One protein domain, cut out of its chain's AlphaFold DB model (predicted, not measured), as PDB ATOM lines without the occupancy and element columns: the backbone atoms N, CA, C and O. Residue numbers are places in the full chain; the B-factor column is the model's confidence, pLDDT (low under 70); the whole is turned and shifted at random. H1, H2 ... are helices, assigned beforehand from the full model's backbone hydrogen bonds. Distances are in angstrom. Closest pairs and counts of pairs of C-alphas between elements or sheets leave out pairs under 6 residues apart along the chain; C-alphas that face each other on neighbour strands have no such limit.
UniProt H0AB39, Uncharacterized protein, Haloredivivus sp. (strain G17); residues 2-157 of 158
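This is residues 2 to 157 of the 158 residues of an uncharacterized protein of Haloredivivus sp. (strain G17) (UniProt H0AB39). One long helix, H4, runs through the middle of this domain, and a second long helix, H3, crosses it at a slant, touching it with residues 28 to 37 and then spreading away. H1 and H5 pack on the last part of H4 and H7 on its first part, while the short H2 lies beyond H1, and H6 and H8 lie on the side of H4 away from H3. You will find 156 residues printed, with eight named helices, H1 to H8 in chain order, and no named strand; the class is all helix. The whole is only just loose, close to compact, with a radius of gyration of the C-alphas of 18.4 A; its outline is only just elongated, 53 by 35 by 26 A.

Start at the hub, H4, residues 62 to 93, which touches four helices. Its residues 76 to 84 touch H3, residues 24 to 54, at a steep tilt of 44 degrees, opposite ways, as a hairpin; their closest C-alphas, of Gln 32 and Ile 80, are 6.5 A apart. H4 also forms a hairpin with H5, residues 96 to 110, at a steep tilt of 40 degrees, the closest C-alphas being those of Val 90 and Gly 96, 5.6 A. H1, residues 2 to 10, touches H4 at a shallow tilt of 24 degrees, the same way, with C-alphas of Glu 2 and Ser 87 closest at 4.4 A. H1 touches H5 too, C-alphas of Ser 3 and Gly 96 being closest at 4.3 A. Look at Ser 71 and Pro 140, whose C-alphas, 5.5 A apart, are the closest of H4 and H7, residues 138 to 145; these touch at a shallow tilt of 15 degrees, opposite ways. H2, residues 14 to 18, is near H1 and H3; H6, residues 122 to 129, is near H5; H8, residues 148 to 155, is near H7. H3 and H5 are apart. Every O i to N i+4 pair is within hydrogen-bond range in H2, H5 and H7, against 4 of 5 in H1, 26 of 27 in H3, 25 of 28 in H4, and 3 of 4 in H6 and in H8.

Find C-alpha 62 at (228.079, 218.184, 251.151); from there H4 runs 46.6 A to C-alpha 93 at (231.496, 215.051, 297.498). H3 spans 44.1 A and H5 21.5 A. H8 ends at C-alpha 155, (232.846, 194.852, 262.164).

The farthest C-alphas, of Asn 16 and Tyr 157, are 56.4 A apart. The printed part has no cut, and the one long link joins H5 to H6. Residues 148 to 157 are under pLDDT 70.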
ATOM      1  N   GLU A   2     230.874 221.170 286.840       92.19
ATOM      2  CA  GLU A   2     231.229 220.639 288.153       92.19
ATOM      3  C   GLU A   2     231.859 221.690 289.083       92.19
ATOM      4  O   GLU A   2     231.475 221.809 290.241       92.19
ATOM      5  N   SER A   3     232.797 222.500 288.581       87.88
ATOM      6  CA  SER A   3     233.416 223.570 289.378       87.88
ATOM      7  C   SER A   3     232.422 224.684 289.716       87.88
ATOM      8  O   SER A   3     232.362 225.133 290.853       87.88
ATOM      9  N   TRP A   4     231.589 225.075 288.747       87.69
ATOM     10  CA  TRP A   4     230.573 226.114 288.927       87.69
ATOM     11  C   TRP A   4     229.547 225.717 289.993       87.69
ATOM     12  O   TRP A   4     229.183 226.543 290.830       87.69
ATOM     13  N   ILE A   5     229.110 224.451 289.997       90.62
ATOM     14  CA  ILE A   5     228.193 223.960 291.028       90.62
ATOM     15  C   ILE A   5     228.909 223.740 292.362       90.62
ATOM     16  O   ILE A   5     228.366 224.102 293.399       90.62
ATOM     17  N   GLY A   6     230.147 223.237 292.345       89.38
ATOM     18  CA  GLY A   6     230.937 222.992 293.550       89.38
ATOM     19  C   GLY A   6     231.171 224.247 294.375       89.38
ATOM     20  O   GLY A   6     230.948 224.229 295.584       89.38
ATOM     21  N   ASP A   7     231.515 225.359 293.725       89.25
ATOM     22  CA  ASP A   7     231.717 226.638 294.409       89.25
ATOM     23  C   ASP A   7     230.427 227.146 295.069       89.25
ATOM     24  O   ASP A   7     230.457 227.686 296.176       89.25
ATOM     25  N   ARG A   8     229.275 226.945 294.417       90.44
ATOM     26  CA  ARG A   8     227.958 227.379 294.914       90.44
ATOM     27  C   ARG A   8     227.410 226.485 296.015       90.44
ATOM     28  O   ARG A   8     226.816 226.989 296.963       90.44
ATOM     29  N   VAL A   9     227.618 225.175 295.906       90.69
ATOM     30  CA  VAL A   9     227.269 224.206 296.953       90.69
ATOM     31  C   VAL A   9     228.106 224.483 298.197       90.69
ATOM     32  O   VAL A   9     227.552 224.625 299.283       90.69
ATOM     33  N   ARG A  10     229.425 224.668 298.044       87.69
ATOM     34  CA  ARG A  10     230.329 224.969 299.162       87.69
ATOM     35  C   ARG A  10     229.990 226.286 299.865       87.69
ATOM     36  O   ARG A  10     230.116 226.363 301.081       87.69
ATOM     37  N   LYS A  11     229.566 227.310 299.119       89.50
ATOM     38  CA  LYS A  11     229.173 228.625 299.660       89.50
ATOM     39  C   LYS A  11     227.702 228.704 300.102       89.50
ATOM     40  O   LYS A  11     227.275 229.762 300.543       89.50
ATOM     41  N   GLY A  12     226.905 227.646 299.920       88.12
ATOM     42  CA  GLY A  12     225.457 227.654 300.189       88.12
ATOM     43  C   GLY A  12     224.624 228.524 299.234       88.12
ATOM     44  O   GLY A  12     223.400 228.563 299.329       88.12
ATOM     45  N   THR A  13     225.249 229.188 298.260       91.56
ATOM     46  CA  THR A  13     224.581 230.100 297.318       91.56
ATOM     47  C   THR A  13     223.779 229.369 296.242       91.56
ATOM     48  O   THR A  13     223.027 230.006 295.505       91.56
ATOM     49  N   ILE A  14     223.885 228.037 296.155       89.31
ATOM     50  CA  ILE A  14     223.068 227.209 295.254       89.31
ATOM     51  C   ILE A  14     221.563 227.337 295.547       89.31
ATOM     52  O   ILE A  14     220.753 227.257 294.628       89.31
ATOM     53  N   VAL A  15     221.189 227.630 296.799       89.06
ATOM     54  CA  VAL A  15     219.792 227.846 297.213       89.06
ATOM     55  C   VAL A  15     219.152 229.000 296.434       89.06
ATOM     56  O   VAL A  15     217.977 228.929 296.084       89.06
ATOM     57  N   ASN A  16     219.924 230.033 296.088       89.75
ATOM     58  CA  ASN A  16     219.421 231.159 295.298       89.75
ATOM     59  C   ASN A  16     219.062 230.750 293.866       89.75
ATOM     60  O   ASN A  16     218.180 231.356 293.272       89.75
ATOM     61  N   GLU A  17     219.720 229.729 293.313       87.19
ATOM     62  CA  GLU A  17     219.378 229.204 291.988       87.19
ATOM     63  C   GLU A  17     218.131 228.317 292.037       87.19
ATOM     64  O   GLU A  17     217.328 228.351 291.112       87.19
ATOM     65  N   LEU A  18     217.930 227.580 293.136       88.19
ATOM     66  CA  LEU A  18     216.745 226.739 293.348       88.19
ATOM     67  C   LEU A  18     215.469 227.547 293.617       88.19
ATOM     68  O   LEU A  18     214.377 227.069 293.334       88.19
ATOM     69  N   LYS A  19     215.602 228.765 294.152       90.88
ATOM     70  CA  LYS A  19     214.477 229.689 294.372       90.88
ATOM     71  C   LYS A  19     213.970 230.346 293.088       90.88
ATOM     72  O   LYS A  19     212.886 230.924 293.095       90.88
ATOM     73  N   LYS A  20     214.747 230.318 292.001       89.50
ATOM     74  CA  LYS A  20     214.320 230.906 290.729       89.50
ATOM     75  C   LYS A  20     213.229 230.030 290.102       89.50
ATOM     76  O   LYS A  20     213.343 228.809 290.145       89.50
ATOM     77  N   PRO A  21     212.226 230.625 289.431       87.75
ATOM     78  CA  PRO A  21     211.183 229.864 288.737       87.75
ATOM     79  C   PRO A  21     211.719 229.077 287.525       87.75
ATOM     80  O   PRO A  21     211.044 228.197 287.001       87.75
ATOM     81  N   ALA A  22     212.944 229.368 287.074       87.12
ATOM     82  CA  ALA A  22     213.620 228.619 286.025       87.12
ATOM     83  C   ALA A  22     214.340 227.390 286.598       87.12
ATOM     84  O   ALA A  22     215.195 227.519 287.474       87.12
ATOM     85  N   SER A  23     214.083 226.208 286.034       89.62
ATOM     86  CA  SER A  23     214.740 224.965 286.458       89.62
ATOM     87  C   SER A  23     216.266 225.051 286.355       89.62
ATOM     88  O   SER A  23     216.823 225.346 285.291       89.62
ATOM     89  N   LEU A  24     216.947 224.711 287.454       87.56
ATOM     90  CA  LEU A  24     218.407 224.645 287.544       87.56
ATOM     91  C   LEU A  24     219.018 223.789 286.419       87.56
ATOM     92  O   LEU A  24     220.076 224.126 285.890       87.56
ATOM     93  N   LYS A  25     218.326 222.719 286.003       89.69
ATOM     94  CA  LYS A  25     218.782 221.818 284.933       89.69
ATOM     95  C   LYS A  25     218.969 222.555 283.608       89.69
ATOM     96  O   LYS A  25     220.024 222.439 282.990       89.69
ATOM     97  N   PHE A  26     217.975 223.345 283.197       90.88
ATOM     98  CA  PHE A  26     218.042 224.112 281.953       90.88
ATOM     99  C   PHE A  26     219.105 225.204 282.028       90.88
ATOM    100  O   PHE A  26     219.887 225.355 281.092       90.88
ATOM    101  N   GLN A  27     219.199 225.905 283.161       90.12
ATOM    102  CA  GLN A  27     220.241 226.914 283.363       90.12
ATOM    103  C   GLN A  27     221.644 226.310 283.189       90.12
ATOM    104  O   GLN A  27     222.477 226.851 282.463       90.12
ATOM    105  N   MET A  28     221.888 225.151 283.807       90.88
ATOM    106  CA  MET A  28     223.148 224.420 283.695       90.88
ATOM    107  C   MET A  28     223.408 223.957 282.256       90.88
ATOM    108  O   MET A  28     224.511 224.158 281.743       90.88
ATOM    109  N   TYR A  29     222.402 223.374 281.599       93.94
ATOM    110  CA  TYR A  29     222.500 222.898 280.222       93.94
ATOM    111  C   TYR A  29     222.891 224.025 279.260       93.94
ATOM    112  O   TYR A  29     223.927 223.927 278.607       93.94
ATOM    113  N   PHE A  30     222.136 225.128 279.227       93.62
ATOM    114  CA  PHE A  30     222.407 226.245 278.315       93.62
ATOM    115  C   PHE A  30     223.730 226.949 278.620       93.62
ATOM    116  O   PHE A  30     224.462 227.307 277.696       93.62
ATOM    117  N   TYR A  31     224.093 227.080 279.901       91.44
ATOM    118  CA  TYR A  31     225.404 227.599 280.288       91.44
ATOM    119  C   TYR A  31     226.544 226.737 279.727       91.44
ATOM    120  O   TYR A  31     227.516 227.250 279.165       91.44
ATOM    121  N   GLN A  32     226.437 225.412 279.859       93.88
ATOM    122  CA  GLN A  32     227.461 224.495 279.371       93.88
ATOM    123  C   GLN A  32     227.452 224.385 277.841       93.88
ATOM    124  O   GLN A  32     228.533 224.283 277.257       93.88
ATOM    125  N   LEU A  33     226.284 224.461 277.201       95.25
ATOM    126  CA  LEU A  33     226.134 224.491 275.748       95.25
ATOM    127  C   LEU A  33     226.852 225.708 275.164       95.25
ATOM    128  O   LEU A  33     227.799 225.533 274.406       95.25
ATOM    129  N   GLY A  34     226.510 226.924 275.603       94.62
ATOM    130  CA  GLY A  34     227.153 228.150 275.116       94.62
ATOM    131  C   GLY A  34     228.671 228.133 275.315       94.62
ATOM    132  O   GLY A  34     229.434 228.415 274.394       94.62
ATOM    133  N   LYS A  35     229.132 227.694 276.493       93.62
ATOM    134  CA  LYS A  35     230.566 227.563 276.789       93.62
ATOM    135  C   LYS A  35     231.277 226.541 275.896       93.62
ATOM    136  O   LYS A  35     232.442 226.750 275.555       93.62
ATOM    137  N   SER A  36     230.634 225.419 275.580       93.31
ATOM    138  CA  SER A  36     231.242 224.346 274.783       93.31
ATOM    139  C   SER A  36     231.234 224.703 273.300       93.31
ATOM    140  O   SER A  36     232.282 224.613 272.664       93.31
ATOM    141  N   SER A  37     230.117 225.226 272.790       94.62
ATOM    142  CA  SER A  37     229.992 225.716 271.416       94.62
ATOM    143  C   SER A  37     230.968 226.855 271.133       94.62
ATOM    144  O   SER A  37     231.679 226.805 270.135       94.62
ATOM    145  N   PHE A  38     231.108 227.830 272.041       95.75
ATOM    146  CA  PHE A  38     232.086 228.910 271.873       95.75
ATOM    147  C   PHE A  38     233.518 228.375 271.759       95.75
ATOM    148  O   PHE A  38     234.252 228.744 270.848       95.75
ATOM    149  N   LYS A  39     233.920 227.453 272.646       92.94
ATOM    150  CA  LYS A  39     235.253 226.831 272.579       92.94
ATOM    151  C   LYS A  39     235.462 226.051 271.290       92.94
ATOM    152  O   LYS A  39     236.559 226.091 270.744       92.94
ATOM    153  N   MET A  40     234.441 225.328 270.847       93.44
ATOM    154  CA  MET A  40     234.486 224.546 269.621       93.44
ATOM    155  C   MET A  40     234.645 225.446 268.400       93.44
ATOM    156  O   MET A  40     235.474 225.156 267.556       93.44
ATOM    157  N   VAL A  41     233.924 226.562 268.327       95.12
ATOM    158  CA  VAL A  41     234.059 227.530 267.232       95.12
ATOM    159  C   VAL A  41     235.445 228.176 267.259       95.12
ATOM    160  O   VAL A  41     236.180 228.105 266.281       95.12
ATOM    161  N   VAL A  42     235.845 228.729 268.407       96.06
ATOM    162  CA  VAL A  42     237.099 229.489 268.545       96.06
ATOM    163  C   VAL A  42     238.345 228.623 268.371       96.06
ATOM    164  O   VAL A  42     239.375 229.128 267.949       96.06
ATOM    165  N   ARG A  43     238.289 227.329 268.702       93.88
ATOM    166  CA  ARG A  43     239.434 226.416 268.536       93.88
ATOM    167  C   ARG A  43     239.319 225.555 267.286       93.88
ATOM    168  O   ARG A  43     240.309 225.352 266.600       93.88
ATOM    169  N   GLY A  44     238.123 225.054 267.007       91.88
ATOM    170  CA  GLY A  44     237.851 224.133 265.910       91.88
ATOM    171  C   GLY A  44     237.918 224.803 264.547       91.88
ATOM    172  O   GLY A  44     238.541 224.238 263.660       91.88
ATOM    173  N   ILE A  45     237.368 226.014 264.376       93.75
ATOM    174  CA  ILE A  45     237.447 226.705 263.078       93.75
ATOM    175  C   ILE A  45     238.907 227.015 262.711       93.75
ATOM    176  O   ILE A  45     239.323 226.602 261.630       93.75
ATOM    177  N   PRO A  46     239.730 227.646 263.578       95.31
ATOM    178  CA  PRO A  46     241.139 227.852 263.254       95.31
ATOM    179  C   PRO A  46     241.903 226.547 263.015       95.31
ATOM    180  O   PRO A  46     242.700 226.483 262.087       95.31
ATOM    181  N   ALA A  47     241.640 225.495 263.802       93.25
ATOM    182  CA  ALA A  47     242.278 224.193 263.602       93.25
ATOM    183  C   ALA A  47     241.929 223.571 262.238       93.25
ATOM    184  O   ALA A  47     242.818 223.051 261.569       93.25
ATOM    185  N   LEU A  48     240.668 223.666 261.799       91.56
ATOM    186  CA  LEU A  48     240.241 223.203 260.477       91.56
ATOM    187  C   LEU A  48     240.886 224.020 259.356       91.56
ATOM    188  O   LEU A  48     241.397 223.434 258.408       91.56
ATOM    189  N   ILE A  49     240.919 225.351 259.480       93.94
ATOM    190  CA  ILE A  49     241.578 226.229 258.501       93.94
ATOM    191  C   ILE A  49     243.055 225.846 258.362       93.94
ATOM    192  O   ILE A  49     243.540 225.664 257.249       93.94
ATOM    193  N   ILE A  50     243.760 225.668 259.482       95.69
ATOM    194  CA  ILE A  50     245.166 225.248 259.474       95.69
ATOM    195  C   ILE A  50     245.318 223.862 258.832       95.69
ATOM    196  O   ILE A  50     246.205 223.667 258.007       95.69
ATOM    197  N   GLY A  51     244.445 222.909 259.168       92.62
ATOM    198  CA  GLY A  51     244.474 221.565 258.590       92.62
ATOM    199  C   GLY A  51     244.286 221.563 257.071       92.62
ATOM    200  O   GLY A  51     245.030 220.893 256.358       92.62
ATOM    201  N   ILE A  52     243.343 222.353 256.566       92.12
ATOM    202  CA  ILE A  52     243.073 222.461 255.127       92.12
ATOM    203  C   ILE A  52     244.250 223.134 254.405       92.12
ATOM    204  O   ILE A  52     244.693 222.643 253.373       92.12
ATOM    205  N   LEU A  53     244.781 224.233 254.953       94.25
ATOM    206  CA  LEU A  53     245.824 225.025 254.290       94.25
ATOM    207  C   LEU A  53     247.216 224.383 254.343       94.25
ATOM    208  O   LEU A  53     247.966 224.489 253.377       94.25
ATOM    209  N   PHE A  54     247.578 223.754 255.464       95.75
ATOM    210  CA  PHE A  54     248.949 223.293 255.713       95.75
ATOM    211  C   PHE A  54     249.096 221.770 255.757       95.75
ATOM    212  O   PHE A  54     250.192 221.270 255.523       95.75
ATOM    213  N   LEU A  55     248.027 221.027 256.065       91.56
ATOM    214  CA  LEU A  55     248.074 219.569 256.251       91.56
ATOM    215  C   LEU A  55     247.333 218.794 255.151       91.56
ATOM    216  O   LEU A  55     247.195 217.578 255.256       91.56
ATOM    217  N   ASN A  56     246.868 219.486 254.102       89.06
ATOM    218  CA  ASN A  56     246.132 218.909 252.974       89.06
ATOM    219  C   ASN A  56     244.912 218.072 253.414       89.06
ATOM    220  O   ASN A  56     244.607 217.020 252.848       89.06
ATOM    221  N   VAL A  57     244.228 218.525 254.469       86.44
ATOM    222  CA  VAL A  57     242.994 217.900 254.945       86.44
ATOM    223  C   VAL A  57     241.892 218.163 253.919       86.44
ATOM    224  O   VAL A  57     241.507 219.311 253.692       86.44
ATOM    225  N   GLY A  58     241.394 217.095 253.296       86.19
ATOM    226  CA  GLY A  58     240.307 217.172 252.325       86.19
ATOM    227  C   GLY A  58     239.014 217.691 252.952       86.19
ATOM    228  O   GLY A  58     238.681 217.356 254.088       86.19
ATOM    229  N   LEU A  59     238.272 218.501 252.197       88.62
ATOM    230  CA  LEU A  59     236.934 218.922 252.598       88.62
ATOM    231  C   LEU A  59     235.950 217.756 252.423       88.62
ATOM    232  O   LEU A  59     235.984 217.086 251.387       88.62
ATOM    233  N   PRO A  60     235.050 217.525 253.393       88.56
ATOM    234  CA  PRO A  60     234.026 216.509 253.246       88.56
ATOM    235  C   PRO A  60     233.058 216.897 252.122       88.56
ATOM    236  O   PRO A  60     232.858 218.075 251.817       88.56
ATOM    237  N   SER A  61     232.409 215.892 251.533       89.69
ATOM    238  CA  SER A  61     231.283 216.111 250.623       89.69
ATOM    239  C   SER A  61     230.154 216.882 251.323       89.69
ATOM    240  O   SER A  61     230.094 216.931 252.552       89.69
ATOM    241  N   PHE A  62     229.214 217.454 250.564       88.75
ATOM    242  CA  PHE A  62     228.079 218.184 251.151       88.75
ATOM    243  C   PHE A  62     227.316 217.342 252.189       88.75
ATOM    244  O   PHE A  62     227.044 217.806 253.296       88.75
ATOM    245  N   ILE A  63     227.044 216.075 251.861       90.56
ATOM    246  CA  ILE A  63     226.381 215.143 252.776       90.56
ATOM    247  C   ILE A  63     227.265 214.783 253.979       90.56
ATOM    248  O   ILE A  63     226.776 214.788 255.109       90.56
ATOM    249  N   GLY A  64     228.570 214.571 253.768       89.38
ATOM    250  CA  GLY A  64     229.526 214.302 254.845       89.38
ATOM    251  C   GLY A  64     229.669 215.483 255.809       89.38
ATOM    252  O   GLY A  64     229.751 215.294 257.019       89.38
ATOM    253  N   GLY A  65     229.600 216.716 255.302       91.81
ATOM    254  CA  GLY A  65     229.582 217.931 256.112       91.81
ATOM    255  C   GLY A  65     228.348 218.017 257.015       91.81
ATOM    256  O   GLY A  65     228.473 218.340 258.196       91.81
ATOM    257  N   ILE A  66     227.164 217.669 256.502       93.50
ATOM    258  CA  ILE A  66     225.929 217.617 257.303       93.50
ATOM    259  C   ILE A  66     226.035 216.540 258.391       93.50
ATOM    260  O   ILE A  66     225.747 216.817 259.557       93.50
ATOM    261  N   GLN A  67     226.489 215.335 258.036       92.62
ATOM    262  CA  GLN A  67     226.703 214.246 258.996       92.62
ATOM    263  C   GLN A  67     227.728 214.635 260.070       92.62
ATOM    264  O   GLN A  67     227.522 214.363 261.253       92.62
ATOM    265  N   PHE A  68     228.800 215.329 259.686       92.44
ATOM    266  CA  PHE A  68     229.815 215.831 260.606       92.44
ATOM    267  C   PHE A  68     229.241 216.855 261.590       92.44
ATOM    268  O   PHE A  68     229.448 216.733 262.798       92.44
ATOM    269  N   LEU A  69     228.464 217.831 261.107       94.19
ATOM    270  CA  LEU A  69     227.797 218.813 261.967       94.19
ATOM    271  C   LEU A  69     226.811 218.151 262.935       94.19
ATOM    272  O   LEU A  69     226.752 218.516 264.111       94.19
ATOM    273  N   PHE A  70     226.069 217.148 262.467       95.12
ATOM    274  CA  PHE A  70     225.165 216.378 263.313       95.12
ATOM    275  C   PHE A  70     225.920 215.565 264.377       95.12
ATOM    276  O   PHE A  70     225.548 215.574 265.550       95.12
ATOM    277  N   SER A  71     227.037 214.937 264.007       94.56
ATOM    278  CA  SER A  71     227.914 214.216 264.938       94.56
ATOM    279  C   SER A  71     228.515 215.137 266.003       94.56
ATOM    280  O   SER A  71     228.517 214.815 267.195       94.56
ATOM    281  N   ILE A  72     228.940 216.338 265.608       94.50
ATOM    282  CA  ILE A  72     229.374 217.386 266.534       94.50
ATOM    283  C   ILE A  72     228.254 217.746 267.517       94.50
ATOM    284  O   ILE A  72     228.498 217.869 268.720       94.50
ATOM    285  N   PHE A  73     227.023 217.914 267.029       95.38
ATOM    286  CA  PHE A  73     225.882 218.230 267.882       95.38
ATOM    287  C   PHE A  73     225.633 217.127 268.922       95.38
ATOM    288  O   PHE A  73     225.463 217.425 270.110       95.38
ATOM    289  N   LEU A  74     225.678 215.857 268.518       95.06
ATOM    290  CA  LEU A  74     225.559 214.721 269.436       95.06
ATOM    291  C   LEU A  74     226.713 214.679 270.446       95.06
ATOM    292  O   LEU A  74     226.479 214.516 271.643       95.06
ATOM    293  N   THR A  75     227.942 214.922 269.989       94.94
ATOM    294  CA  THR A  75     229.138 215.009 270.838       94.94
ATOM    295  C   THR A  75     228.989 216.080 271.919       94.94
ATOM    296  O   THR A  75     229.294 215.835 273.090       94.94
ATOM    297  N   LEU A  76     228.486 217.267 271.561       95.31
ATOM    298  CA  LEU A  76     228.231 218.350 272.513       95.31
ATOM    299  C   LEU A  76     227.207 217.931 273.573       95.31
ATOM    300  O   LEU A  76     227.448 218.127 274.766       95.31
ATOM    301  N   ASN A  77     226.097 217.323 273.155       95.88
ATOM    302  CA  ASN A  77     225.059 216.839 274.065       95.88
ATOM    303  C   ASN A  77     225.591 215.764 275.016       95.88
ATOM    304  O   ASN A  77     225.373 215.846 276.227       95.88
ATOM    305  N   LEU A  78     226.356 214.807 274.495       95.12
ATOM    306  CA  LEU A  78     226.984 213.762 275.292       95.12
ATOM    307  C   LEU A  78     227.965 214.345 276.321       95.12
ATOM    308  O   LEU A  78     227.935 213.983 277.499       95.12
ATOM    309  N   ALA A  79     228.800 215.305 275.913       94.38
ATOM    310  CA  ALA A  79     229.723 215.982 276.816       94.38
ATOM    311  C   ALA A  79     228.986 216.733 277.940       94.38
ATOM    312  O   ALA A  79     229.435 216.716 279.093       94.38
ATOM    313  N   ILE A  80     227.856 217.376 277.621       95.00
ATOM    314  CA  ILE A  80     227.002 218.049 278.606       95.00
ATOM    315  C   ILE A  80     226.377 217.027 279.557       95.00
ATOM    316  O   ILE A  80     226.444 217.240 280.765       95.00
ATOM    317  N   ALA A  81     225.844 215.912 279.052       94.75
ATOM    318  CA  ALA A  81     225.251 214.855 279.867       94.75
ATOM    319  C   ALA A  81     226.261 214.274 280.873       94.75
ATOM    320  O   ALA A  81     225.986 214.221 282.071       94.75
ATOM    321  N   LEU A  82     227.481 213.951 280.429       94.19
ATOM    322  CA  LEU A  82     228.555 213.473 281.310       94.19
ATOM    323  C   LEU A  82     228.967 214.525 282.354       94.19
ATOM    324  O   LEU A  82     229.206 214.209 283.527       94.19
ATOM    325  N   SER A  83     229.067 215.795 281.949       94.00
ATOM    326  CA  SER A  83     229.371 216.889 282.880       94.00
ATOM    327  C   SER A  83     228.228 217.118 283.875       94.00
ATOM    328  O   SER A  83     228.482 217.441 285.033       94.00
ATOM    329  N   TYR A  84     226.979 216.900 283.469       93.62
ATOM    330  CA  TYR A  84     225.811 216.990 284.337       93.62
ATOM    331  C   TYR A  84     225.794 215.865 285.377       93.62
ATOM    332  O   TYR A  84     225.710 216.155 286.569       93.62
ATOM    333  N   THR A  85     225.976 214.607 284.964       93.06
ATOM    334  CA  THR A  85     226.037 213.452 285.879       93.06
ATOM    335  C   THR A  85     227.135 213.628 286.926       93.06
ATOM    336  O   THR A  85     226.886 213.507 288.124       93.06
ATOM    337  N   SER A  86     228.339 214.020 286.501       93.19
ATOM    338  CA  SER A  86     229.431 214.325 287.436       93.19
ATOM    339  C   SER A  86     229.134 215.536 288.329       93.19
ATOM    340  O   SER A  86     229.496 215.532 289.500       93.19
ATOM    341  N   SER A  87     228.420 216.549 287.835       92.44
ATOM    342  CA  SER A  87     228.005 217.703 288.646       92.44
ATOM    343  C   SER A  87     227.007 217.329 289.743       92.44
ATOM    344  O   SER A  87     227.025 217.950 290.802       92.44
ATOM    345  N   MET A  88     226.169 216.309 289.542       91.94
ATOM    346  CA  MET A  88     225.272 215.815 290.595       91.94
ATOM    347  C   MET A  88     226.052 215.177 291.752       91.94
ATOM    348  O   MET A  88     225.728 215.407 292.913       91.94
ATOM    349  N   LEU A  89     227.150 214.474 291.459       92.38
ATOM    350  CA  LEU A  89     228.029 213.896 292.485       92.38
ATOM    351  C   LEU A  89     228.720 214.964 293.355       92.38
ATOM    352  O   LEU A  89     229.135 214.685 294.483       92.38
ATOM    353  N   VAL A  90     228.827 216.206 292.871       91.88
ATOM    354  CA  VAL A  90     229.411 217.323 293.631       91.88
ATOM    355  C   VAL A  90     228.566 217.694 294.849       91.88
ATOM    356  O   VAL A  90     229.124 218.146 295.845       91.88
ATOM    357  N   PHE A  91     227.250 217.458 294.828       88.19
ATOM    358  CA  PHE A  91     226.396 217.713 295.993       88.19
ATOM    359  C   PHE A  91     226.798 216.868 297.207       88.19
ATOM    360  O   PHE A  91     226.733 217.355 298.333       88.19
ATOM    361  N   TRP A  92     227.263 215.638 296.973       89.62
ATOM    362  CA  TRP A  92     227.714 214.739 298.035       89.62
ATOM    363  C   TRP A  92     229.192 214.937 298.369       89.62
ATOM    364  O   TRP A  92     229.571 215.063 299.530       89.62
ATOM    365  N   THR A  93     230.035 215.004 297.336       87.62
ATOM    366  CA  THR A  93     231.496 215.051 297.498       87.62
ATOM    367  C   THR A  93     232.017 216.431 297.886       87.62
ATOM    368  O   THR A  93     233.086 216.529 298.474       87.62
ATOM    369  N   LYS A  94     231.294 217.511 297.551       85.94
ATOM    370  CA  LYS A  94     231.704 218.920 297.718       85.94
ATOM    371  C   LYS A  94     233.022 219.290 297.009       85.94
ATOM    372  O   LYS A  94     233.565 220.367 297.258       85.94
ATOM    373  N   VAL A  95     233.520 218.452 296.089       86.94
ATOM    374  CA  VAL A  95     234.772 218.676 295.342       86.94
ATOM    375  C   VAL A  95     234.509 218.707 293.832       86.94
ATOM    376  O   VAL A  95     234.571 217.695 293.142       86.94
ATOM    377  N   GLY A  96     234.244 219.894 293.277       89.75
ATOM    378  CA  GLY A  96     233.928 220.046 291.848       89.75
ATOM    379  C   GLY A  96     235.124 219.879 290.900       89.75
ATOM    380  O   GLY A  96     234.984 219.351 289.796       89.75
ATOM    381  N   TRP A  97     236.314 220.327 291.310       90.56
ATOM    382  CA  TRP A  97     237.500 220.315 290.447       90.56
ATOM    383  C   TRP A  97     238.019 218.895 290.177       90.56
ATOM    384  O   TRP A  97     238.212 218.536 289.014       90.56
ATOM    385  N   SER A  98     238.168 218.068 291.217       91.62
ATOM    386  CA  SER A  98     238.691 216.699 291.091       91.62
ATOM    387  C   SER A  98     237.773 215.800 290.262       91.62
ATOM    388  O   SER A  98     238.252 215.040 289.419       91.62
ATOM    389  N   LEU A  99     236.452 215.938 290.418       93.56
ATOM    390  CA  LEU A  99     235.476 215.212 289.600       93.56
ATOM    391  C   LEU A  99     235.573 215.607 288.124       93.56
ATOM    392  O   LEU A  99     235.605 214.742 287.249       93.56
ATOM    393  N   ARG A 100     235.696 216.910 287.837       93.81
ATOM    394  CA  ARG A 100     235.914 217.388 286.467       93.81
ATOM    395  C   ARG A 100     237.205 216.833 285.873       93.81
ATOM    396  O   ARG A 100     237.204 216.452 284.701       93.81
ATOM    397  N   MET A 101     238.294 216.842 286.639       94.25
ATOM    398  CA  MET A 101     239.598 216.347 286.195       94.25
ATOM    399  C   MET A 101     239.517 214.859 285.856       94.25
ATOM    400  O   MET A 101     239.803 214.485 284.723       94.25
ATOM    401  N   THR A 102     238.994 214.053 286.782       94.56
ATOM    402  CA  THR A 102     238.795 212.605 286.612       94.56
ATOM    403  C   THR A 102     237.965 212.302 285.368       94.56
ATOM    404  O   THR A 102     238.409 211.569 284.491       94.56
ATOM    405  N   ARG A 103     236.796 212.946 285.222       94.44
ATOM    406  CA  ARG A 103     235.938 212.789 284.036       94.44
ATOM    407  C   ARG A 103     236.684 213.123 282.745       94.44
ATOM    408  O   ARG A 103     236.526 212.428 281.749       94.44
ATOM    409  N   THR A 104     237.462 214.205 282.744       93.31
ATOM    410  CA  THR A 104     238.198 214.650 281.551       93.31
ATOM    411  C   THR A 104     239.320 213.676 281.191       93.31
ATOM    412  O   THR A 104     239.504 213.403 280.011       93.31
ATOM    413  N   MET A 105     240.024 213.123 282.182       94.25
ATOM    414  CA  MET A 105     241.060 212.107 281.970       94.25
ATOM    415  C   MET A 105     240.474 210.807 281.422       94.25
ATOM    416  O   MET A 105     240.959 210.308 280.414       94.25
ATOM    417  N   VAL A 106     239.389 210.308 282.025       93.50
ATOM    418  CA  VAL A 106     238.686 209.112 281.533       93.50
ATOM    419  C   VAL A 106     238.195 209.339 280.103       93.50
ATOM    420  O   VAL A 106     238.489 208.544 279.219       93.50
ATOM    421  N   ALA A 107     237.529 210.465 279.834       92.75
ATOM    422  CA  ALA A 107     237.079 210.772 278.481       92.75
ATOM    423  C   ALA A 107     238.252 210.862 277.492       92.75
ATOM    424  O   ALA A 107     238.157 210.315 276.402       92.75
ATOM    425  N   GLY A 108     239.367 211.502 277.854       90.69
ATOM    426  CA  GLY A 108     240.544 211.613 276.986       90.69
ATOM    427  C   GLY A 108     241.187 210.263 276.653       90.69
ATOM    428  O   GLY A 108     241.569 210.039 275.506       90.69
ATOM    429  N   LEU A 109     241.248 209.360 277.632       90.56
ATOM    430  CA  LEU A 109     241.814 208.024 277.467       90.56
ATOM    431  C   LEU A 109     240.943 207.135 276.566       90.56
ATOM    432  O   LEU A 109     241.455 206.519 275.640       90.56
ATOM    433  N   PHE A 110     239.632 207.099 276.812       89.06
ATOM    434  CA  PHE A 110     238.714 206.175 276.132       89.06
ATOM    435  C   PHE A 110     238.127 206.722 274.819       89.06
ATOM    436  O   PHE A 110     237.560 205.959 274.044       89.06
ATOM    437  N   SER A 111     238.232 208.028 274.548       88.62
ATOM    438  CA  SER A 111     237.673 208.633 273.321       88.62
ATOM    439  C   SER A 111     238.542 208.491 272.078       88.62
ATOM    440  O   SER A 111     238.095 208.841 270.990       88.62
ATOM    441  N   GLY A 112     239.781 208.025 272.225       86.12
ATOM    442  CA  GLY A 112     240.761 208.025 271.140       86.12
ATOM    443  C   GLY A 112     241.549 209.335 271.005       86.12
ATOM    444  O   GLY A 112     242.336 209.483 270.077       86.12
ATOM    445  N   ALA A 113     241.363 210.294 271.924       88.62
ATOM    446  CA  ALA A 113     242.058 211.583 271.888       88.62
ATOM    447  C   ALA A 113     243.552 211.485 272.238       88.62
ATOM    448  O   ALA A 113     244.355 212.241 271.699       88.62
ATOM    449  N   MET A 114     243.917 210.597 273.171       87.94
ATOM    450  CA  MET A 114     245.320 210.371 273.554       87.94
ATOM    451  C   MET A 114     246.002 209.343 272.649       87.94
ATOM    452  O   MET A 114     247.132 209.556 272.222       87.94
ATOM    453  N   ILE A 115     245.312 208.235 272.371       85.62
ATOM    454  CA  ILE A 115     245.771 207.163 271.487       85.62
ATOM    455  C   ILE A 115     244.635 206.902 270.500       85.62
ATOM    456  O   ILE A 115     243.571 206.473 270.949       85.62
ATOM    457  N   PRO A 116     244.825 207.150 269.195       85.06
ATOM    458  CA  PRO A 116     243.790 206.889 268.206       85.06
ATOM    459  C   PRO A 116     243.264 205.453 268.286       85.06
ATOM    460  O   PRO A 116     244.041 204.498 268.322       85.06
ATOM    461  N   LEU A 117     241.940 205.296 268.295       85.19
ATOM    462  CA  LEU A 117     241.272 204.002 268.491       85.19
ATOM    463  C   LEU A 117     241.622 202.974 267.407       85.19
ATOM    464  O   LEU A 117     241.662 201.776 267.692       85.19
ATOM    465  N   TYR A 118     241.943 203.431 266.195       83.12
ATOM    466  CA  TYR A 118     242.382 202.565 265.099       83.12
ATOM    467  C   TYR A 118     243.752 201.900 265.344       83.12
ATOM    468  O   TYR A 118     244.041 200.882 264.721       83.12
ATOM    469  N   LEU A 119     244.585 202.429 266.253       87.12
ATOM    470  CA  LEU A 119     245.866 201.820 266.651       87.12
ATOM    471  C   LEU A 119     245.710 200.776 267.767       87.12
ATOM    472  O   LEU A 119     246.644 200.031 268.055       87.12
ATOM    473  N   VAL A 120     244.554 200.743 268.429       86.94
ATOM    474  CA  VAL A 120     244.290 199.849 269.561       86.94
ATOM    475  C   VAL A 120     243.899 198.456 269.039       86.94
ATOM    476  O   VAL A 120     243.086 198.394 268.113       86.94
ATOM    477  N   PRO A 121     244.413 197.354 269.627       89.69
ATOM    478  CA  PRO A 121     244.007 195.989 269.277       89.69
ATOM    479  C   PRO A 121     242.501 195.755 269.455       89.69
ATOM    480  O   PRO A 121     241.904 196.279 270.399       89.69
ATOM    481  N   ASP A 122     241.903 194.906 268.618       87.25
ATOM    482  CA  ASP A 122     240.441 194.746 268.545       87.25
ATOM    483  C   ASP A 122     239.801 194.304 269.872       87.25
ATOM    484  O   ASP A 122     238.776 194.857 270.273       87.25
ATOM    485  N   ASN A 123     240.458 193.418 270.632       89.88
ATOM    486  CA  ASN A 123     239.988 192.981 271.956       89.88
ATOM    487  C   ASN A 123     239.806 194.150 272.940       89.88
ATOM    488  O   ASN A 123     238.861 194.177 273.724       89.88
ATOM    489  N   ILE A 124     240.717 195.129 272.909       87.50
ATOM    490  CA  ILE A 124     240.677 196.301 273.796       87.50
ATOM    491  C   ILE A 124     239.716 197.348 273.226       87.50
ATOM    492  O   ILE A 124     238.955 197.967 273.972       87.50
ATOM    493  N   ARG A 125     239.701 197.512 271.896       87.06
ATOM    494  CA  ARG A 125     238.773 198.408 271.200       87.06
ATOM    495  C   ARG A 125     237.317 198.040 271.489       87.06
ATOM    496  O   ARG A 125     236.515 198.937 271.731       87.06
ATOM    497  N   ALA A 126     236.991 196.747 271.555       87.12
ATOM    498  CA  ALA A 126     235.662 196.267 271.927       87.12
ATOM    499  C   ALA A 126     235.216 196.816 273.292       87.12
ATOM    500  O   ALA A 126     234.106 197.327 273.416       87.12
ATOM    501  N   VAL A 127     236.102 196.813 274.296       89.38
ATOM    502  CA  VAL A 127     235.812 197.378 275.625       89.38
ATOM    503  C   VAL A 127     235.566 198.885 275.548       89.38
ATOM    504  O   VAL A 127     234.661 199.398 276.202       89.38
ATOM    505  N   PHE A 128     236.344 199.609 274.743       88.06
ATOM    506  CA  PHE A 128     236.182 201.059 274.611       88.06
ATOM    507  C   PHE A 128     234.864 201.401 273.909       88.06
ATOM    508  O   PHE A 128     234.180 202.333 274.333       88.06
ATOM    509  N   ASN A 129     234.454 200.596 272.929       87.19
ATOM    510  CA  ASN A 129     233.186 200.733 272.209       87.19
ATOM    511  C   ASN A 129     231.944 200.426 273.064       87.19
ATOM    512  O   ASN A 129     230.851 200.855 272.708       87.19
ATOM    513  N   LEU A 130     232.090 199.752 274.213       89.31
ATOM    514  CA  LEU A 130     231.004 199.629 275.200       89.31
ATOM    515  C   LEU A 130     230.733 200.944 275.945       89.31
ATOM    516  O   LEU A 130     229.695 201.104 276.588       89.31
ATOM    517  N   THR A 131     231.678 201.882 275.903       91.25
ATOM    518  CA  THR A 131     231.554 203.189 276.545       91.25
ATOM    519  C   THR A 131     231.067 204.238 275.542       91.25
ATOM    520  O   THR A 131     231.255 204.079 274.339       91.25
ATOM    521  N   PRO A 132     230.502 205.369 275.998       89.88
ATOM    522  CA  PRO A 132     230.100 206.434 275.083       89.88
ATOM    523  C   PRO A 132     231.282 207.312 274.625       89.88
ATOM    524  O   PRO A 132     231.097 208.229 273.831       89.88
ATOM    525  N   PHE A 133     232.496 207.104 275.147       92.25
ATOM    526  CA  PHE A 133     233.621 208.014 274.920       92.25
ATOM    527  C   PHE A 133     234.142 208.036 273.473       92.25
ATOM    528  O   PHE A 133     234.434 209.143 273.012       92.25
ATOM    529  N   PRO A 134     234.232 206.912 272.725       91.75
ATOM    530  CA  PRO A 134     234.632 206.926 271.312       91.75
ATOM    531  C   PRO A 134     233.789 207.875 270.454       91.75
ATOM    532  O   PRO A 134     234.309 208.582 269.591       91.75
ATOM    533  N   SER A 135     232.494 207.995 270.764       90.19
ATOM    534  CA  SER A 135     231.582 208.907 270.070       90.19
ATOM    535  C   SER A 135     231.937 210.387 270.239       90.19
ATOM    536  O   SER A 135     231.413 211.215 269.504       90.19
ATOM    537  N   MET A 136     232.804 210.743 271.193       91.81
ATOM    538  CA  MET A 136     233.183 212.133 271.453       91.81
ATOM    539  C   MET A 136     234.300 212.659 270.544       91.81
ATOM    540  O   MET A 136     234.443 213.876 270.426       91.81
ATOM    541  N   VAL A 137     235.136 211.785 269.971       91.50
ATOM    542  CA  VAL A 137     236.323 212.194 269.195       91.50
ATOM    543  C   VAL A 137     236.480 211.352 267.935       91.50
ATOM    544  O   VAL A 137     236.520 211.910 266.844       91.50
ATOM    545  N   ASP A 138     236.504 210.030 268.054       90.19
ATOM    546  CA  ASP A 138     236.732 209.133 266.916       90.19
ATOM    547  C   ASP A 138     235.574 209.139 265.903       90.19
ATOM    548  O   ASP A 138     235.793 209.243 264.696       90.19
ATOM    549  N   ALA A 139     234.325 209.150 266.381       89.75
ATOM    550  CA  ALA A 139     233.147 209.211 265.512       89.75
ATOM    551  C   ALA A 139     233.080 210.476 264.623       89.75
ATOM    552  O   ALA A 139     232.915 210.343 263.412       89.75
ATOM    553  N   PRO A 140     233.202 211.719 265.139       90.62
ATOM    554  CA  PRO A 140     233.193 212.892 264.266       90.62
ATOM    555  C   PRO A 140     234.395 212.929 263.312       90.62
ATOM    556  O   PRO A 140     234.242 213.387 262.182       90.62
ATOM    557  N   ILE A 141     235.566 212.420 263.716       90.31
ATOM    558  CA  ILE A 141     236.748 212.351 262.839       90.31
ATOM    559  C   ILE A 141     236.520 211.365 261.689       90.31
ATOM    560  O   ILE A 141     236.748 211.719 260.533       90.31
ATOM    561  N   SER A 142     236.034 210.158 261.979       88.88
ATOM    562  CA  SER A 142     235.762 209.141 260.955       88.88
ATOM    563  C   SER A 142     234.656 209.567 259.986       88.88
ATOM    564  O   SER A 142     234.762 209.327 258.784       88.88
ATOM    565  N   ILE A 143     233.627 210.268 260.468       90.38
ATOM    566  CA  ILE A 143     232.585 210.854 259.610       90.38
ATOM    567  C   ILE A 143     233.170 211.946 258.709       90.38
ATOM    568  O   ILE A 143     232.888 211.964 257.514       90.38
ATOM    569  N   TYR A 144     234.017 212.828 259.250       89.44
ATOM    570  CA  TYR A 144     234.670 213.875 258.461       89.44
ATOM    571  C   TYR A 144     235.545 213.296 257.342       89.44
ATOM    572  O   TYR A 144     235.547 213.805 256.224       89.44
ATOM    573  N   GLN A 145     236.264 212.211 257.633       87.06
ATOM    574  CA  GLN A 145     237.126 211.516 256.674       87.06
ATOM    575  C   GLN A 145     236.357 210.602 255.702       87.06
ATOM    576  O   GLN A 145     236.952 210.091 254.758       87.06
ATOM    577  N   GLY A 146     235.060 210.366 255.928       82.50
ATOM    578  CA  GLY A 146     234.259 209.417 255.145       82.50
ATOM    579  C   GLY A 146     234.568 207.940 255.428       82.50
ATOM    580  O   GLY A 146     234.151 207.071 254.670       82.50
ATOM    581  N   THR A 147     235.284 207.628 256.512       77.94
ATOM    582  CA  THR A 147     235.669 206.257 256.893       77.94
ATOM    583  C   THR A 147     234.654 205.576 257.815       77.94
ATOM    584  O   THR A 147     234.722 204.364 258.011       77.94
ATOM    585  N   ALA A 148     233.671 206.313 258.342       67.50
ATOM    586  CA  ALA A 148     232.658 205.780 259.260       67.50
ATOM    587  C   ALA A 148     231.854 204.594 258.677       67.50
ATOM    588  O   ALA A 148     231.643 203.600 259.368       67.50
ATOM    589  N   GLU A 149     231.469 204.650 257.396       58.34
ATOM    590  CA  GLU A 149     230.764 203.552 256.702       58.34
ATOM    591  C   GLU A 149     231.660 202.343 256.386       58.34
ATOM    592  O   GLU A 149     231.163 201.245 256.120       58.34
ATOM    593  N   ALA A 150     232.982 202.536 256.371       51.91
ATOM    594  CA  ALA A 150     233.943 201.457 256.167       51.91
ATOM    595  C   ALA A 150     234.192 200.681 257.471       51.91
ATOM    596  O   ALA A 150     234.372 199.466 257.437       51.91
ATOM    597  N   LEU A 151     234.145 201.363 258.622       53.09
ATOM    598  CA  LEU A 151     234.346 200.756 259.941       53.09
ATOM    599  C   LEU A 151     233.156 199.894 260.389       53.09
ATOM    600  O   LEU A 151     233.377 198.827 260.961       53.09
ATOM    601  N   SER A 152     231.912 200.298 260.091       55.53
ATOM    602  CA  SER A 152     230.734 199.456 260.360       55.53
ATOM    603  C   SER A 152     230.769 198.165 259.540       55.53
ATOM    604  O   SER A 152     230.562 197.086 260.089       55.53
ATOM    605  N   ARG A 153     231.144 198.261 258.257       41.59
ATOM    606  CA  ARG A 153     231.322 197.099 257.376       41.59
ATOM    607  C   ARG A 153     232.450 196.174 257.824       41.59
ATOM    608  O   ARG A 153     232.305 194.971 257.685       41.59
ATOM    609  N   TYR A 154     233.547 196.682 258.383       46.94
ATOM    610  CA  TYR A 154     234.631 195.819 258.870       46.94
ATOM    611  C   TYR A 154     234.218 194.998 260.107       46.94
ATOM    612  O   TYR A 154     234.620 193.848 260.231       46.94
ATOM    613  N   SER A 155     233.367 195.557 260.979       51.34
ATOM    614  CA  SER A 155     232.846 194.852 262.164       51.34
ATOM    615  C   SER A 155     231.844 193.734 261.851       51.34
ATOM    616  O   SER A 155     231.613 192.876 262.693       51.34
ATOM    617  N   GLU A 156     231.256 193.732 260.651       44.97
ATOM    618  CA  GLU A 156     230.353 192.667 260.189       44.97
ATOM    619  C   GLU A 156     231.109 191.452 259.617       44.97
ATOM    620  O   GLU A 156     230.503 190.403 259.410       44.97
ATOM    621  N   TYR A 157     232.419 191.577 259.360       41.94
ATOM    622  CA  TYR A 157     233.260 190.531 258.757       41.94
ATOM    623  C   TYR A 157     234.265 189.878 259.730       41.94
ATOM    624  O   TYR A 157     234.995 188.978 259.308       41.94
TER     625      TYR A 157